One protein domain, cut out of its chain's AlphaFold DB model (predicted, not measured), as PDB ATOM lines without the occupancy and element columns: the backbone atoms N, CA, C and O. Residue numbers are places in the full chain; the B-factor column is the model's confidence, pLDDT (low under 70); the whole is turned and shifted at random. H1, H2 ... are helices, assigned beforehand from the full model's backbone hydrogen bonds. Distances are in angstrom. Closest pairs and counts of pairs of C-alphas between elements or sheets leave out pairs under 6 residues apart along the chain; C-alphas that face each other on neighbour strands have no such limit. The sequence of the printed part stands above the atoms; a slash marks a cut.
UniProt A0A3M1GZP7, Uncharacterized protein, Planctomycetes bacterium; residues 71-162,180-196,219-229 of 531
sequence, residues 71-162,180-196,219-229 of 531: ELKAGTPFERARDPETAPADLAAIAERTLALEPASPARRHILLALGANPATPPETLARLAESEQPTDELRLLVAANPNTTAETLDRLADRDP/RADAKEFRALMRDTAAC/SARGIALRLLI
ATOM      1  N   GLU A  71     -53.958  12.076 -28.491       43.91
ATOM      2  CA  GLU A  71     -53.356  12.216 -29.829       43.91
ATOM      3  C   GLU A  71     -53.535  10.963 -30.721       43.91
ATOM      4  O   GLU A  71     -53.326  11.033 -31.927       43.91
ATOM      5  N   LEU A  72     -53.961   9.824 -30.163       44.09
ATOM      6  CA  LEU A  72     -54.205   8.540 -30.852       44.09
ATOM      7  C   LEU A  72     -55.709   8.257 -31.097       44.09
ATOM      8  O   LEU A  72     -56.141   7.107 -31.053       44.09
ATOM      9  N   LYS A  73     -56.531   9.305 -31.250       50.00
ATOM     10  CA  LYS A  73     -57.963   9.191 -31.585       50.00
ATOM     11  C   LYS A  73     -58.208   9.395 -33.082       50.00
ATOM     12  O   LYS A  73     -57.649  10.336 -33.639       50.00
ATOM     13  N   ALA A  74     -59.172   8.637 -33.626       42.34
ATOM     14  CA  ALA A  74     -59.764   8.779 -34.966       42.34
ATOM     15  C   ALA A  74     -59.762  10.239 -35.474       42.34
ATOM     16  O   ALA A  74     -60.580  11.047 -35.027       42.34
ATOM     17  N   GLY A  75     -58.858  10.578 -36.400       59.19
ATOM     18  CA  GLY A  75     -58.789  11.887 -37.068       59.19
ATOM     19  C   GLY A  75     -57.732  12.873 -36.547       59.19
ATOM     20  O   GLY A  75     -57.712  14.026 -36.990       59.19
ATOM     21  N   THR A  76     -56.839  12.459 -35.646       75.69
ATOM     22  CA  THR A  76     -55.697  13.284 -35.215       75.69
ATOM     23  C   THR A  76     -54.638  13.430 -36.319       75.69
ATOM     24  O   THR A  76     -54.573  12.613 -37.244       75.69
ATOM     25  N   PRO A  77     -53.761  14.456 -36.246       78.06
ATOM     26  CA  PRO A  77     -52.658  14.615 -37.195       78.06
ATOM     27  C   PRO A  77     -51.760  13.375 -37.301       78.06
ATOM     28  O   PRO A  77     -51.289  13.065 -38.391       78.06
ATOM     29  N   PHE A  78     -51.558  12.642 -36.201       78.81
ATOM     30  CA  PHE A  78     -50.771  11.407 -36.185       78.81
ATOM     31  C   PHE A  78     -51.421  10.278 -36.994       78.81
ATOM     32  O   PHE A  78     -50.759   9.651 -37.819       78.81
ATOM     33  N   GLU A  79     -52.713  10.018 -36.795       76.50
ATOM     34  CA  GLU A  79     -53.401   8.951 -37.525       76.50
ATOM     35  C   GLU A  79     -53.534   9.263 -39.011       76.50
ATOM     36  O   GLU A  79     -53.281   8.388 -39.837       76.50
ATOM     37  N   ARG A  80     -53.834  10.521 -39.358       82.12
ATOM     38  CA  ARG A  80     -53.823  10.976 -40.756       82.12
ATOM     39  C   ARG A  80     -52.429  10.841 -41.369       82.12
ATOM     40  O   ARG A  80     -52.295  10.365 -42.486       82.12
ATOM     41  N   ALA A  81     -51.372  11.185 -40.632       84.12
ATOM     42  CA  ALA A  81     -50.005  10.977 -41.104       84.12
ATOM     43  C   ALA A  81     -49.656   9.491 -41.294       84.12
ATOM     44  O   ALA A  81     -48.832   9.177 -42.143       84.12
ATOM     45  N   ARG A  82     -50.269   8.573 -40.540       81.19
ATOM     46  CA  ARG A  82     -50.034   7.123 -40.649       81.19
ATOM     47  C   ARG A  82     -50.865   6.456 -41.753       81.19
ATOM     48  O   ARG A  82     -50.442   5.419 -42.267       81.19
ATOM     49  N   ASP A  83     -52.025   7.009 -42.088       78.75
ATOM     50  CA  ASP A  83     -52.916   6.479 -43.120       78.75
ATOM     51  C   ASP A  83     -52.291   6.640 -44.526       78.75
ATOM     52  O   ASP A  83     -52.055   7.776 -44.961       78.75
ATOM     53  N   PRO A  84     -51.997   5.531 -45.241       80.75
ATOM     54  CA  PRO A  84     -51.367   5.576 -46.560       80.75
ATOM     55  C   PRO A  84     -52.248   6.205 -47.649       80.75
ATOM     56  O   PRO A  84     -51.708   6.599 -48.678       80.75
ATOM     57  N   GLU A  85     -53.562   6.312 -47.432       87.25
ATOM     58  CA  GLU A  85     -54.511   6.919 -48.378       87.25
ATOM     59  C   GLU A  85     -54.661   8.438 -48.172       87.25
ATOM     60  O   GLU A  85     -55.383   9.111 -48.912       87.25
ATOM     61  N   THR A  86     -53.982   9.013 -47.173       89.25
ATOM     62  CA  THR A  86     -54.047  10.455 -46.919       89.25
ATOM     63  C   THR A  86     -53.457  11.243 -48.082       89.25
ATOM     64  O   THR A  86     -52.342  10.989 -48.539       89.25
ATOM     65  N   ALA A  87     -54.197  12.260 -48.531       92.38
ATOM     66  CA  ALA A  87     -53.796  13.085 -49.658       92.38
ATOM     67  C   ALA A  87     -52.435  13.778 -49.406       92.38
ATOM     68  O   ALA A  87     -52.217  14.334 -48.323       92.38
ATOM     69  N   PRO A  88     -51.539  13.857 -50.408       93.69
ATOM     70  CA  PRO A  88     -50.211  14.458 -50.238       93.69
ATOM     71  C   PRO A  88     -50.235  15.909 -49.720       93.69
ATOM     72  O   PRO A  88     -49.388  16.301 -48.916       93.69
ATOM     73  N   ALA A  89     -51.234  16.702 -50.126       92.00
ATOM     74  CA  ALA A  89     -51.419  18.079 -49.658       92.00
ATOM     75  C   ALA A  89     -51.750  18.158 -48.154       92.00
ATOM     76  O   ALA A  89     -51.276  19.057 -47.459       92.00
ATOM     77  N   ASP A  90     -52.519  17.196 -47.638       90.69
ATOM     78  CA  ASP A  90     -52.830  17.106 -46.213       90.69
ATOM     79  C   ASP A  90     -51.592  16.716 -45.399       90.69
ATOM     80  O   ASP A  90     -51.344  17.296 -44.342       90.69
ATOM     81  N   LEU A  91     -50.782  15.780 -45.906       91.81
ATOM     82  CA  LEU A  91     -49.518  15.383 -45.275       91.81
ATOM     83  C   LEU A  91     -48.535  16.557 -45.195       91.81
ATOM     84  O   LEU A  91     -47.907  16.757 -44.155       91.81
ATOM     85  N   ALA A  92     -48.444  17.374 -46.250       92.81
ATOM     86  CA  ALA A  92     -47.655  18.605 -46.231       92.81
ATOM     87  C   ALA A  92     -48.153  19.581 -45.153       92.81
ATOM     88  O   ALA A  92     -47.361  20.052 -44.339       92.81
ATOM     89  N   ALA A  93     -49.464  19.830 -45.082       89.00
ATOM     90  CA  ALA A  93     -50.044  20.724 -44.080       89.00
ATOM     91  C   ALA A  93     -49.836  20.222 -42.637       89.00
ATOM     92  O   ALA A  93     -49.594  21.023 -41.729       89.00
ATOM     93  N   ILE A  94     -49.911  18.902 -42.414       88.50
ATOM     94  CA  ILE A  94     -49.579  18.284 -41.122       88.50
ATOM     95  C   ILE A  94     -48.105  18.543 -40.797       88.50
ATOM     96  O   ILE A  94     -47.810  19.057 -39.721       88.50
ATOM     97  N   ALA A  95     -47.194  18.275 -41.737       90.88
ATOM     98  CA  ALA A  95     -45.761  18.478 -41.542       90.88
ATOM     99  C   ALA A  95     -45.405  19.926 -41.181       90.88
ATOM    100  O   ALA A  95     -44.623  20.145 -40.259       90.88
ATOM    101  N   GLU A  96     -46.000  20.916 -41.850       89.19
ATOM    102  CA  GLU A  96     -45.763  22.334 -41.553       89.19
ATOM    103  C   GLU A  96     -46.119  22.701 -40.118       89.19
ATOM    104  O   GLU A  96     -45.326  23.332 -39.417       89.19
ATOM    105  N   ARG A  97     -47.295  22.263 -39.660       87.31
ATOM    106  CA  ARG A  97     -47.755  22.511 -38.292       87.31
ATOM    107  C   ARG A  97     -46.889  21.779 -37.274       87.31
ATOM    108  O   ARG A  97     -46.574  22.341 -36.232       87.31
ATOM    109  N   THR A  98     -46.490  20.543 -37.571       86.81
ATOM    110  CA  THR A  98     -45.663  19.724 -36.679       86.81
ATOM    111  C   THR A  98     -44.241  20.265 -36.552       86.81
ATOM    112  O   THR A  98     -43.695  20.275 -35.453       86.81
ATOM    113  N   LEU A  99     -43.638  20.747 -37.642       86.19
ATOM    114  CA  LEU A  99     -42.288  21.315 -37.619       86.19
ATOM    115  C   LEU A  99     -42.201  22.597 -36.779       86.19
ATOM    116  O   LEU A  99     -41.138  22.851 -36.220       86.19
ATOM    117  N   ALA A 100     -43.304  23.343 -36.648       85.25
ATOM    118  CA  ALA A 100     -43.411  24.532 -35.801       85.25
ATOM    119  C   ALA A 100     -43.561  24.226 -34.295       85.25
ATOM    120  O   ALA A 100     -43.519  25.146 -33.480       85.25
ATOM    121  N   LEU A 101     -43.764  22.960 -33.912       82.38
ATOM    122  CA  LEU A 101     -43.797  22.558 -32.506       82.38
ATOM    123  C   LEU A 101     -42.386  22.540 -31.907       82.38
ATOM    124  O   LEU A 101     -41.411  22.244 -32.598       82.38
ATOM    125  N   GLU A 102     -42.308  22.753 -30.591       80.81
ATOM    126  CA  GLU A 102     -41.069  22.655 -29.815       80.81
ATOM    127  C   GLU A 102     -40.334  21.321 -30.072       80.81
ATOM    128  O   GLU A 102     -40.960  20.255 -29.959       80.81
ATOM    129  N   PRO A 103     -39.015  21.332 -30.363       76.19
ATOM    130  CA  PRO A 103     -38.244  20.127 -30.683       76.19
ATOM    131  C   PRO A 103     -38.335  19.014 -29.631       76.19
ATOM    132  O   PRO A 103     -38.353  17.837 -29.983       76.19
ATOM    133  N   ALA A 104     -38.456  19.383 -28.351       73.44
ATOM    134  CA  ALA A 104     -38.557  18.450 -27.228       73.44
ATOM    135  C   ALA A 104     -39.945  17.790 -27.072       73.44
ATOM    136  O   ALA A 104     -40.120  16.931 -26.209       73.44
ATOM    137  N   SER A 105     -40.946  18.178 -27.874       75.62
ATOM    138  CA  SER A 105     -42.306  17.637 -27.783       75.62
ATOM    139  C   SER A 105     -42.370  16.165 -28.227       75.62
ATOM    140  O   SER A 105     -42.060  15.855 -29.383       75.62
ATOM    141  N   PRO A 106     -42.863  15.239 -27.379       71.31
ATOM    142  CA  PRO A 106     -43.067  13.847 -27.776       71.31
ATOM    143  C   PRO A 106     -44.039  13.708 -28.953       71.31
ATOM    144  O   PRO A 106     -43.820  12.878 -29.831       71.31
ATOM    145  N   ALA A 107     -45.087  14.536 -29.014       72.12
ATOM    146  CA  ALA A 107     -46.052  14.517 -30.114       72.12
ATOM    147  C   ALA A 107     -45.392  14.890 -31.452       72.12
ATOM    148  O   ALA A 107     -45.637  14.234 -32.464       72.12
ATOM    149  N   ARG A 108     -44.474  15.874 -31.442       82.06
ATOM    150  CA  ARG A 108     -43.682  16.253 -32.621       82.06
ATOM    151  C   ARG A 108     -42.924  15.047 -33.165       82.06
ATOM    152  O   ARG A 108     -43.077  14.722 -34.336       82.06
ATOM    153  N   ARG A 109     -42.172  14.343 -32.312       79.25
ATOM    154  CA  ARG A 109     -41.402  13.155 -32.718       79.25
ATOM    155  C   ARG A 109     -42.288  12.111 -33.407       79.25
ATOM    156  O   ARG A 109     -41.977  11.705 -34.520       79.25
ATOM    157  N   HIS A 110     -43.396  11.707 -32.787       77.62
ATOM    158  CA  HIS A 110     -44.256  10.647 -33.332       77.62
ATOM    159  C   HIS A 110     -44.894  11.024 -34.675       77.62
ATOM    160  O   HIS A 110     -44.932  10.196 -35.583       77.62
ATOM    161  N   ILE A 111     -45.358  12.269 -34.828       82.56
ATOM    162  CA  ILE A 111     -45.969  12.721 -36.084       82.56
ATOM    163  C   ILE A 111     -44.923  12.798 -37.205       82.56
ATOM    164  O   ILE A 111     -45.197  12.341 -38.312       82.56
ATOM    165  N   LEU A 112     -43.710  13.298 -36.932       84.81
ATOM    166  CA  LEU A 112     -42.637  13.331 -37.938       84.81
ATOM    167  C   LEU A 112     -42.249  11.918 -38.403       84.81
ATOM    168  O   LEU A 112     -42.059  11.708 -39.599       84.81
ATOM    169  N   LEU A 113     -42.187  10.941 -37.490       79.06
ATOM    170  CA  LEU A 113     -41.942   9.537 -37.849       79.06
ATOM    171  C   LEU A 113     -43.076   8.971 -38.718       79.06
ATOM    172  O   LEU A 113     -42.802   8.324 -39.728       79.06
ATOM    173  N   ALA A 114     -44.340   9.249 -38.380       78.62
ATOM    174  CA  ALA A 114     -45.483   8.825 -39.191       78.62
ATOM    175  C   ALA A 114     -45.424   9.414 -40.613       78.62
ATOM    176  O   ALA A 114     -45.568   8.677 -41.586       78.62
ATOM    177  N   LEU A 115     -45.114  10.709 -40.735       86.75
ATOM    178  CA  LEU A 115     -44.926  11.380 -42.024       86.75
ATOM    179  C   LEU A 115     -43.762  10.779 -42.824       86.75
ATOM    180  O   LEU A 115     -43.909  10.515 -44.013       86.75
ATOM    181  N   GLY A 116     -42.615  10.512 -42.193       82.44
ATOM    182  CA  GLY A 116     -41.477   9.877 -42.864       82.44
ATOM    183  C   GLY A 116     -41.804   8.472 -43.386       82.44
ATOM    184  O   GLY A 116     -41.371   8.101 -44.475       82.44
ATOM    185  N   ALA A 117     -42.610   7.703 -42.649       78.62
ATOM    186  CA  ALA A 117     -43.006   6.342 -43.014       78.62
ATOM    187  C   ALA A 117     -44.124   6.263 -44.075       78.62
ATOM    188  O   ALA A 117     -44.350   5.185 -44.645       78.62
ATOM    189  N   ASN A 118     -44.848   7.359 -44.314       81.94
ATOM    190  CA  ASN A 118     -46.004   7.372 -45.203       81.94
ATOM    191  C   ASN A 118     -45.571   7.441 -46.683       81.94
ATOM    192  O   ASN A 118     -44.892   8.388 -47.086       81.94
ATOM    193  N   PRO A 119     -45.954   6.456 -47.523       84.25
ATOM    194  CA  PRO A 119     -45.546   6.408 -48.927       84.25
ATOM    195  C   PRO A 119     -46.162   7.515 -49.797       84.25
ATOM    196  O   PRO A 119     -45.705   7.700 -50.920       84.25
ATOM    197  N   ALA A 120     -47.183   8.228 -49.315       89.12
ATOM    198  CA  ALA A 120     -47.803   9.359 -50.003       89.12
ATOM    199  C   ALA A 120     -47.174  10.714 -49.625       89.12
ATOM    200  O   ALA A 120     -47.566  11.745 -50.178       89.12
ATOM    201  N   THR A 121     -46.198  10.744 -48.706       92.56
ATOM    202  CA  THR A 121     -45.557  11.996 -48.284       92.56
ATOM    203  C   THR A 121     -44.835  12.656 -49.464       92.56
ATOM    204  O   THR A 121     -44.029  11.990 -50.121       92.56
ATOM    205  N   PRO A 122     -45.105  13.948 -49.746       95.94
ATOM    206  CA  PRO A 122     -44.461  14.664 -50.841       95.94
ATOM    207  C   PRO A 122     -42.934  14.755 -50.693       95.94
ATOM    208  O   PRO A 122     -42.441  14.888 -49.566       95.94
ATOM    209  N   PRO A 123     -42.185  14.787 -51.809       95.56
ATOM    210  CA  PRO A 123     -40.733  14.946 -51.796       95.56
ATOM    211  C   PRO A 123     -40.236  16.190 -51.044       95.56
ATOM    212  O   PRO A 123     -39.281  16.108 -50.272       95.56
ATOM    213  N   GLU A 124     -40.897  17.336 -51.213       95.19
ATOM    214  CA  GLU A 124     -40.525  18.600 -50.563       95.19
ATOM    215  C   GLU A 124     -40.691  18.508 -49.043       95.19
ATOM    216  O   GLU A 124     -39.883  19.032 -48.274       95.19
ATOM    217  N   THR A 125     -41.725  17.791 -48.599       95.56
ATOM    218  CA  THR A 125     -41.956  17.507 -47.184       95.56
ATOM    219  C   THR A 125     -40.850  16.614 -46.634       95.56
ATOM    220  O   THR A 125     -40.283  16.933 -45.593       95.56
ATOM    221  N   LEU A 126     -40.483  15.539 -47.338       94.25
ATOM    222  CA  LEU A 126     -39.396  14.637 -46.934       94.25
ATOM    223  C   LEU A 126     -38.048  15.365 -46.830       94.25
ATOM    224  O   LEU A 126     -37.322  15.163 -45.855       94.25
ATOM    225  N   ALA A 127     -37.753  16.273 -47.766       93.75
ATOM    226  CA  ALA A 127     -36.568  17.125 -47.709       93.75
ATOM    227  C   ALA A 127     -36.551  17.997 -46.441       93.75
ATOM    228  O   ALA A 127     -35.545  18.046 -45.735       93.75
ATOM    229  N   ARG A 128     -37.686  18.620 -46.095       92.50
ATOM    230  CA  ARG A 128     -37.826  19.414 -44.861       92.50
ATOM    231  C   ARG A 128     -37.708  18.565 -43.597       92.50
ATOM    232  O   ARG A 128     -37.115  19.015 -42.621       92.50
ATOM    233  N   LEU A 129     -38.247  17.344 -43.594       90.62
ATOM    234  CA  LEU A 129     -38.104  16.411 -42.471       90.62
ATOM    235  C   LEU A 129     -36.629  16.043 -42.244       90.62
ATOM    236  O   LEU A 129     -36.163  16.081 -41.103       90.62
ATOM    237  N   ALA A 130     -35.885  15.762 -43.320       87.75
ATOM    238  CA  ALA A 130     -34.450  15.475 -43.268       87.75
ATOM    239  C   ALA A 130     -33.608  16.664 -42.761       87.75
ATOM    240  O   ALA A 130     -32.532  16.471 -42.191       87.75
ATOM    241  N   GLU A 131     -34.085  17.894 -42.953       86.12
ATOM    242  CA  GLU A 131     -33.422  19.136 -42.533       86.12
ATOM    243  C   GLU A 131     -33.941  19.725 -41.221       86.12
ATOM    244  O   GLU A 131     -33.448  20.763 -40.783       86.12
ATOM    245  N   SER A 132     -34.913  19.077 -40.583       83.12
ATOM    246  CA  SER A 132     -35.497  19.575 -39.340       83.12
ATOM    247  C   SER A 132     -34.451  19.743 -38.229       83.12
ATOM    248  O   SER A 132     -33.459  19.016 -38.174       83.12
ATOM    249  N   GLU A 133     -34.670  20.700 -37.318       68.88
ATOM    250  CA  GLU A 133     -33.830  20.853 -36.126       68.88
ATOM    251  C   GLU A 133     -33.834  19.549 -35.308       68.88
ATOM    252  O   GLU A 133     -34.887  19.107 -34.835       68.88
ATOM    253  N   GLN A 134     -32.645  18.945 -35.176       65.31
ATOM    254  CA  GLN A 134     -32.380  17.645 -34.541       65.31
ATOM    255  C   GLN A 134     -33.192  16.478 -35.140       65.31
ATOM    256  O   GLN A 134     -34.032  15.887 -34.454       65.31
ATOM    257  N   PRO A 135     -32.933  16.084 -36.403       66.19
ATOM    258  CA  PRO A 135     -33.606  14.934 -36.979       66.19
ATOM    259  C   PRO A 135     -33.064  13.680 -36.299       66.19
ATOM    260  O   PRO A 135     -31.852  13.429 -36.342       66.19
ATOM    261  N   THR A 136     -33.959  12.912 -35.675       71.25
ATOM    262  CA  THR A 136     -33.603  11.656 -35.008       71.25
ATOM    263  C   THR A 136     -33.104  10.641 -36.036       71.25
ATOM    264  O   THR A 136     -33.483  10.701 -37.210       71.25
ATOM    265  N   ASP A 137     -32.261   9.699 -35.615       70.12
ATOM    266  CA  ASP A 137     -31.731   8.670 -36.516       70.12
ATOM    267  C   ASP A 137     -32.864   7.873 -37.175       70.12
ATOM    268  O   ASP A 137     -32.820   7.598 -38.372       70.12
ATOM    269  N   GLU A 138     -33.935   7.578 -36.433       71.00
ATOM    270  CA  GLU A 138     -35.096   6.856 -36.957       71.00
ATOM    271  C   GLU A 138     -35.826   7.657 -38.037       71.00
ATOM    272  O   GLU A 138     -36.243   7.087 -39.044       71.00
ATOM    273  N   LEU A 139     -35.938   8.979 -37.875       78.56
ATOM    274  CA  LEU A 139     -36.528   9.836 -38.899       78.56
ATOM    275  C   LEU A 139     -35.684   9.819 -40.178       78.56
ATOM    276  O   LEU A 139     -36.242   9.727 -41.269       78.56
ATOM    277  N   ARG A 140     -34.349   9.840 -40.063       81.81
ATOM    278  CA  ARG A 140     -33.444   9.744 -41.223       81.81
ATOM    279  C   ARG A 140     -33.591   8.412 -41.952       81.81
ATOM    280  O   ARG A 140     -33.653   8.410 -43.178       81.81
ATOM    281  N   LEU A 141     -33.697   7.303 -41.216       75.31
ATOM    282  CA  LEU A 141     -33.943   5.978 -41.794       75.31
ATOM    283  C   LEU A 141     -35.281   5.950 -42.544       75.31
ATOM    284  O   LEU A 141     -35.337   5.515 -43.691       75.31
ATOM    285  N   LEU A 142     -36.356   6.458 -41.936       79.06
ATOM    286  CA  LEU A 142     -37.676   6.480 -42.570       79.06
ATOM    287  C   LEU A 142     -37.703   7.356 -43.824       79.06
ATOM    288  O   LEU A 142     -38.256   6.933 -44.836       79.06
ATOM    289  N   VAL A 143     -37.054   8.525 -43.794       87.06
ATOM    290  CA  VAL A 143     -36.913   9.373 -44.985       87.06
ATOM    291  C   VAL A 143     -36.086   8.662 -46.059       87.06
ATOM    292  O   VAL A 143     -36.525   8.600 -47.200       87.06
ATOM    293  N   ALA A 144     -34.944   8.047 -45.737       85.38
ATOM    294  CA  ALA A 144     -34.151   7.311 -46.730       85.38
ATOM    295  C   ALA A 144     -34.927   6.144 -47.372       85.38
ATOM    296  O   ALA A 144     -34.808   5.895 -48.571       85.38
ATOM    297  N   ALA A 145     -35.756   5.454 -46.586       79.62
ATOM    298  CA  ALA A 145     -36.581   4.340 -47.044       79.62
ATOM    299  C   ALA A 145     -37.812   4.770 -47.863       79.62
ATOM    300  O   ALA A 145     -38.459   3.920 -48.484       79.62
ATOM    301  N   ASN A 146     -38.191   6.051 -47.828       85.44
ATOM    302  CA  ASN A 146     -39.419   6.520 -48.455       85.44
ATOM    303  C   ASN A 146     -39.274   6.557 -49.993       85.44
ATOM    304  O   ASN A 146     -38.306   7.123 -50.507       85.44
ATOM    305  N   PRO A 147     -40.223   5.965 -50.749       84.44
ATOM    306  CA  PRO A 147     -40.147   5.897 -52.210       84.44
ATOM    307  C   PRO A 147     -40.223   7.263 -52.900       84.44
ATOM    308  O   PRO A 147     -39.804   7.358 -54.043       84.44
ATOM    309  N   ASN A 148     -40.727   8.307 -52.232       89.88
ATOM    310  CA  ASN A 148     -40.801   9.656 -52.799       89.88
ATOM    311  C   ASN A 148     -39.582  10.522 -52.445       89.88
ATOM    312  O   ASN A 148     -39.548  11.705 -52.790       89.88
ATOM    313  N   THR A 149     -38.587   9.980 -51.737       92.94
ATOM    314  CA  THR A 149     -37.383  10.740 -51.386       92.94
ATOM    315  C   THR A 149     -36.532  10.979 -52.625       92.94
ATOM    316  O   THR A 149     -36.187  10.053 -53.354       92.94
ATOM    317  N   THR A 150     -36.188  12.243 -52.860       95.25
ATOM    318  CA  THR A 150     -35.406  12.659 -54.027       95.25
ATOM    319  C   THR A 150     -33.934  12.286 -53.897       95.25
ATOM    320  O   THR A 150     -33.399  12.221 -52.789       95.25
ATOM    321  N   ALA A 151     -33.263  12.152 -55.046       93.19
ATOM    322  CA  ALA A 151     -31.810  11.991 -55.138       93.19
ATOM    323  C   ALA A 151     -31.065  13.020 -54.275       93.19
ATOM    324  O   ALA A 151     -30.245  12.651 -53.448       93.19
ATOM    325  N   GLU A 152     -31.437  14.298 -54.384       93.56
ATOM    326  CA  GLU A 152     -30.812  15.393 -53.635       93.56
ATOM    327  C   GLU A 152     -30.930  15.216 -52.110       93.56
ATOM    328  O   GLU A 152     -29.981  15.468 -51.368       93.56
ATOM    329  N   THR A 153     -32.088  14.754 -51.625       93.62
ATOM    330  CA  THR A 153     -32.292  14.499 -50.191       93.62
ATOM    331  C   THR A 153     -31.481  13.286 -49.734       93.62
ATOM    332  O   THR A 153     -30.891  13.315 -48.656       93.62
ATOM    333  N   LEU A 154     -31.414  12.230 -50.552       91.06
ATOM    334  CA  LEU A 154     -30.612  11.031 -50.279       91.06
ATOM    335  C   LEU A 154     -29.111  11.346 -50.266       91.06
ATOM    336  O   LEU A 154     -28.404  10.876 -49.376       91.06
ATOM    337  N   ASP A 155     -28.644  12.190 -51.186       89.38
ATOM    338  CA  ASP A 155     -27.261  12.666 -51.253       89.38
ATOM    339  C   ASP A 155     -26.897  13.445 -49.980       89.38
ATOM    340  O   ASP A 155     -25.897  13.144 -49.327       89.38
ATOM    341  N   ARG A 156     -27.769  14.368 -49.547       88.94
ATOM    342  CA  ARG A 156     -27.608  15.099 -48.277       88.94
ATOM    343  C   ARG A 156     -27.603  14.177 -47.056       88.94
ATOM    344  O   ARG A 156     -26.867  14.432 -46.103       88.94
ATOM    345  N   LEU A 157     -28.431  13.129 -47.047       86.94
ATOM    346  CA  LEU A 157     -28.446  12.136 -45.968       86.94
ATOM    347  C   LEU A 157     -27.157  11.306 -45.941       86.94
ATOM    348  O   LEU A 157     -26.659  11.023 -44.853       86.94
ATOM    349  N   ALA A 158     -26.604  10.964 -47.108       84.06
ATOM    350  CA  ALA A 158     -25.337  10.249 -47.220       84.06
ATOM    351  C   ALA A 158     -24.142  11.090 -46.729       84.06
ATOM    352  O   ALA A 158     -23.255  10.556 -46.067       84.06
ATOM    353  N   ASP A 159     -24.138  12.400 -46.994       80.25
ATOM    354  CA  ASP A 159     -23.040  13.313 -46.629       80.25
ATOM    355  C   ASP A 159     -22.899  13.556 -45.119       80.25
ATOM    356  O   ASP A 159     -21.839  13.952 -44.636       80.25
ATOM    357  N   ARG A 160     -23.977  13.346 -44.356       72.00
ATOM    358  CA  ARG A 160     -24.046  13.674 -42.923       72.00
ATOM    359  C   ARG A 160     -23.525  12.569 -41.994       72.00
ATOM    360  O   ARG A 160     -23.560  12.769 -40.781       72.00
ATOM    361  N   ASP A 161     -23.061  11.434 -42.523       61.88
ATOM    362  CA  ASP A 161     -22.712  10.239 -41.737       61.88
ATOM    363  C   ASP A 161     -21.209   9.861 -41.810       61.88
ATOM    364  O   ASP A 161     -20.733   9.413 -42.861       61.88
ATOM    365  N   PRO A 162     -20.435   9.992 -40.712       48.16
ATOM    366  CA  PRO A 162     -19.058   9.496 -40.630       48.16
ATOM    367  C   PRO A 162     -18.962   7.952 -40.676       48.16
ATOM    368  O   PRO A 162     -19.905   7.225 -40.404       48.16
ATOM    369  N   ARG A 180     -33.207 -10.790 -50.057       43.47
ATOM    370  CA  ARG A 180     -33.775 -10.203 -51.276       43.47
ATOM    371  C   ARG A 180     -34.861  -9.168 -50.966       43.47
ATOM    372  O   ARG A 180     -35.574  -8.793 -51.891       43.47
ATOM    373  N   ALA A 181     -34.987  -8.743 -49.703       44.25
ATOM    374  CA  ALA A 181     -35.965  -7.734 -49.324       44.25
ATOM    375  C   ALA A 181     -35.740  -6.461 -50.124       44.25
ATOM    376  O   ALA A 181     -34.657  -5.876 -50.106       44.25
ATOM    377  N   ASP A 182     -36.781  -6.044 -50.825       45.22
ATOM    378  CA  ASP A 182     -36.822  -4.739 -51.449       45.22
ATOM    379  C   ASP A 182     -37.044  -3.650 -50.381       45.22
ATOM    380  O   ASP A 182     -37.283  -3.906 -49.192       45.22
ATOM    381  N   ALA A 183     -37.008  -2.388 -50.808       45.88
ATOM    382  CA  ALA A 183     -37.300  -1.267 -49.923       45.88
ATOM    383  C   ALA A 183     -38.700  -1.362 -49.276       45.88
ATOM    384  O   ALA A 183     -38.955  -0.689 -48.284       45.88
ATOM    385  N   LYS A 184     -39.647  -2.149 -49.813       47.53
ATOM    386  CA  LYS A 184     -40.998  -2.331 -49.254       47.53
ATOM    387  C   LYS A 184     -40.988  -3.313 -48.080       47.53
ATOM    388  O   LYS A 184     -41.577  -2.997 -47.049       47.53
ATOM    389  N   GLU A 185     -40.304  -4.443 -48.204       52.59
ATOM    390  CA  GLU A 185     -40.107  -5.406 -47.114       52.59
ATOM    391  C   GLU A 185     -39.262  -4.802 -45.993       52.59
ATOM    392  O   GLU A 185     -39.606  -4.927 -44.817       52.59
ATOM    393  N   PHE A 186     -38.222  -4.043 -46.344       50.91
ATOM    394  CA  PHE A 186     -37.420  -3.335 -45.351       50.91
ATOM    395  C   PHE A 186     -38.217  -2.208 -44.667       50.91
ATOM    396  O   PHE A 186     -38.130  -2.037 -43.453       50.91
ATOM    397  N   ARG A 187     -39.078  -1.482 -45.400       52.84
ATOM    398  CA  ARG A 187     -40.040  -0.532 -44.806       52.84
ATOM    399  C   ARG A 187     -41.030  -1.211 -43.867       52.84
ATOM    400  O   ARG A 187     -41.340  -0.633 -42.833       52.84
ATOM    401  N   ALA A 188     -41.550  -2.387 -44.219       52.75
ATOM    402  CA  ALA A 188     -42.469  -3.139 -43.367       52.75
ATOM    403  C   ALA A 188     -41.778  -3.568 -42.067       52.75
ATOM    404  O   ALA A 188     -42.305  -3.323 -40.986       52.75
ATOM    405  N   LEU A 189     -40.546  -4.066 -42.172       50.59
ATOM    406  CA  LEU A 189     -39.703  -4.396 -41.028       50.59
ATOM    407  C   LEU A 189     -39.450  -3.177 -40.120       50.59
ATOM    408  O   LEU A 189     -39.586  -3.285 -38.905       50.59
ATOM    409  N   MET A 190     -39.130  -2.014 -40.703       50.31
ATOM    410  CA  MET A 190     -38.910  -0.766 -39.954       50.31
ATOM    411  C   MET A 190     -40.205  -0.170 -39.376       50.31
ATOM    412  O   MET A 190     -40.187   0.514 -38.355       50.31
ATOM    413  N   ARG A 191     -41.347  -0.411 -40.027       49.16
ATOM    414  CA  ARG A 191     -42.673   0.001 -39.553       49.16
ATOM    415  C   ARG A 191     -43.116  -0.843 -38.364       49.16
ATOM    416  O   ARG A 191     -43.686  -0.285 -37.433       49.16
ATOM    417  N   ASP A 192     -42.833  -2.143 -38.381       43.19
ATOM    418  CA  ASP A 192     -43.131  -3.049 -37.272       43.19
ATOM    419  C   ASP A 192     -42.240  -2.758 -36.057       43.19
ATOM    420  O   ASP A 192     -42.742  -2.735 -34.935       43.19
ATOM    421  N   THR A 193     -40.962  -2.407 -36.250       39.69
ATOM    422  CA  THR A 193     -40.109  -1.924 -35.145       39.69
ATOM    423  C   THR A 193     -40.538  -0.552 -34.622       39.69
ATOM    424  O   THR A 193     -40.501  -0.339 -33.414       39.69
ATOM    425  N   ALA A 194     -41.018   0.358 -35.479       37.09
ATOM    426  CA  ALA A 194     -41.620   1.627 -35.051       37.09
ATOM    427  C   ALA A 194     -43.010   1.461 -34.394       37.09
ATOM    428  O   ALA A 194     -43.468   2.361 -33.690       37.09
ATOM    429  N   ALA A 195     -43.690   0.331 -34.620       35.78
ATOM    430  CA  ALA A 195     -44.957  -0.026 -33.982       35.78
ATOM    431  C   ALA A 195     -44.769  -0.715 -32.617       35.78
ATOM    432  O   ALA A 195     -45.732  -0.822 -31.851       35.78
ATOM    433  N   CYS A 196     -43.552  -1.157 -32.289       29.73
ATOM    434  CA  CYS A 196     -43.230  -1.727 -30.990       29.73
ATOM    435  C   CYS A 196     -43.045  -0.630 -29.925       29.73
ATOM    436  O   CYS A 196     -42.021   0.039 -29.853       29.73
ATOM    437  N   SER A 219     -22.603   3.238 -34.958       51.94
ATOM    438  CA  SER A 219     -22.134   2.572 -36.168       51.94
ATOM    439  C   SER A 219     -23.182   1.672 -36.848       51.94
ATOM    440  O   SER A 219     -23.334   1.660 -38.076       51.94
ATOM    441  N   ALA A 220     -23.964   0.952 -36.047       52.88
ATOM    442  CA  ALA A 220     -24.996   0.041 -36.512       52.88
ATOM    443  C   ALA A 220     -26.148   0.773 -37.228       52.88
ATOM    444  O   ALA A 220     -26.801   0.216 -38.117       52.88
ATOM    445  N   ARG A 221     -26.373   2.042 -36.875       59.72
ATOM    446  CA  ARG A 221     -27.354   2.922 -37.523       59.72
ATOM    447  C   ARG A 221     -26.826   3.488 -38.840       59.72
ATOM    448  O   ARG A 221     -27.584   3.552 -39.807       59.72
ATOM    449  N   GLY A 222     -25.530   3.795 -38.912       65.44
ATOM    450  CA  GLY A 222     -24.876   4.265 -40.138       65.44
ATOM    451  C   GLY A 222     -24.962   3.246 -41.279       65.44
ATOM    452  O   GLY A 222     -25.380   3.573 -42.391       65.44
ATOM    453  N   ILE A 223     -24.675   1.961 -41.013       69.31
ATOM    454  CA  ILE A 223     -24.779   0.923 -42.057       69.31
ATOM    455  C   ILE A 223     -26.227   0.700 -42.527       69.31
ATOM    456  O   ILE A 223     -26.456   0.486 -43.717       69.31
ATOM    457  N   ALA A 224     -27.209   0.798 -41.625       69.62
ATOM    458  CA  ALA A 224     -28.626   0.680 -41.966       69.62
ATOM    459  C   ALA A 224     -29.094   1.833 -42.866       69.62
ATOM    460  O   ALA A 224     -29.774   1.599 -43.865       69.62
ATOM    461  N   LEU A 225     -28.682   3.067 -42.556       76.88
ATOM    462  CA  LEU A 225     -28.990   4.238 -43.374       76.88
ATOM    463  C   LEU A 225     -28.399   4.104 -44.780       76.88
ATOM    464  O   LEU A 225     -29.109   4.290 -45.765       76.88
ATOM    465  N   ARG A 226     -27.129   3.704 -44.884       82.00
ATOM    466  CA  ARG A 226     -26.458   3.478 -46.173       82.00
ATOM    467  C   ARG A 226     -27.129   2.386 -46.997       82.00
ATOM    468  O   ARG A 226     -27.267   2.546 -48.203       82.00
ATOM    469  N   LEU A 227     -27.577   1.303 -46.359       79.31
ATOM    470  CA  LEU A 227     -28.346   0.255 -47.031       79.31
ATOM    471  C   LEU A 227     -29.671   0.793 -47.569       79.31
ATOM    472  O   LEU A 227     -30.011   0.505 -48.711       79.31
ATOM    473  N   LEU A 228     -30.405   1.584 -46.786       82.19
ATOM    474  CA  LEU A 228     -31.664   2.189 -47.223       82.19
ATOM    475  C   LEU A 228     -31.471   3.141 -48.399       82.19
ATOM    476  O   LEU A 228     -32.216   3.059 -49.373       82.19
ATOM    477  N   ILE A 229     -30.438   3.982 -48.338       87.94
ATOM    478  CA  ILE A 229     -30.045   4.846 -49.451       87.94
ATOM    479  C   ILE A 229     -29.686   3.978 -50.666       87.94
ATOM    480  O   ILE A 229     -30.233   4.180 -51.743       87.94
TER     481      ILE A 229
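This is residues 71 to 162, 180 to 196 and 219 to 229 of the 531 residues of an uncharacterized protein of Planctomycetes bacterium (UniProt A0A3M1GZP7). The chain is wound in stacked turns of helices, a short solenoid two rows deep: H2, H4 and H6 stand side by side in one row, and H1, H3, H5 and H8 make the other. H7 packs on H5, on the side away from H4. The printed part has 120 residues with eight named helices, H1 to H8 in order, and no named strand; the class is all helix. It is compact, with a radius of gyration of the C-alphas of 13.4 A and spans of 36 by 30 by 25 A.

H1, residues 77 to 82, begins at C-alpha 77 (-52.658, 14.615, -37.195). H2 is residues 88 to 99, 16.4 A long, and H3 residues 106 to 117, 17.0 A. H4 is residues 123 to 130, H5 residues 137 to 145 and H6 residues 151 to 159. H7, residues 183 to 195, measures 17.7 A. H8, residues 219 to 229, measures 15.6 A and ends at C-alpha 229 (-30.045, 4.846, -49.451).

H1 touches H3, C-alphas 78 and 111 being closest at 5.0 A. H2 and H3 form a helical hairpin, closest at C-alphas 98 and 108, 5.7 A. H4 and H6 touch, the same way at 13 degrees, a shallow tilt; their closest C-alphas, 127 and 153, are 5.6 A apart. H5, the hub, touches five helices, among them H3 at C-alphas 143 and 116, 5.1 A, H8 at 145 and 228, 5.4 A, and H7 at 145 and 183, 6.3 A. H6 and H7 are apart. Packing is mostly aligned, 9 of 12 touching pairs being at a shallow tilt. Every O i to N i+4 pair is within hydrogen-bond range in H1 to H7; in H8, 6 of 7 are.

The C-alphas of Ala 74 and Pro 162 are farthest apart, at 41.1 A. Residues 163 to 179 and 197 to 218 are not printed, leaving gaps of 26.8 A and 22.1 A between C-alphas. Of the links printed whole, none is long. Mean pLDDT of the printed part is 75.4; 33 residues are under 70, among them 180 to 196.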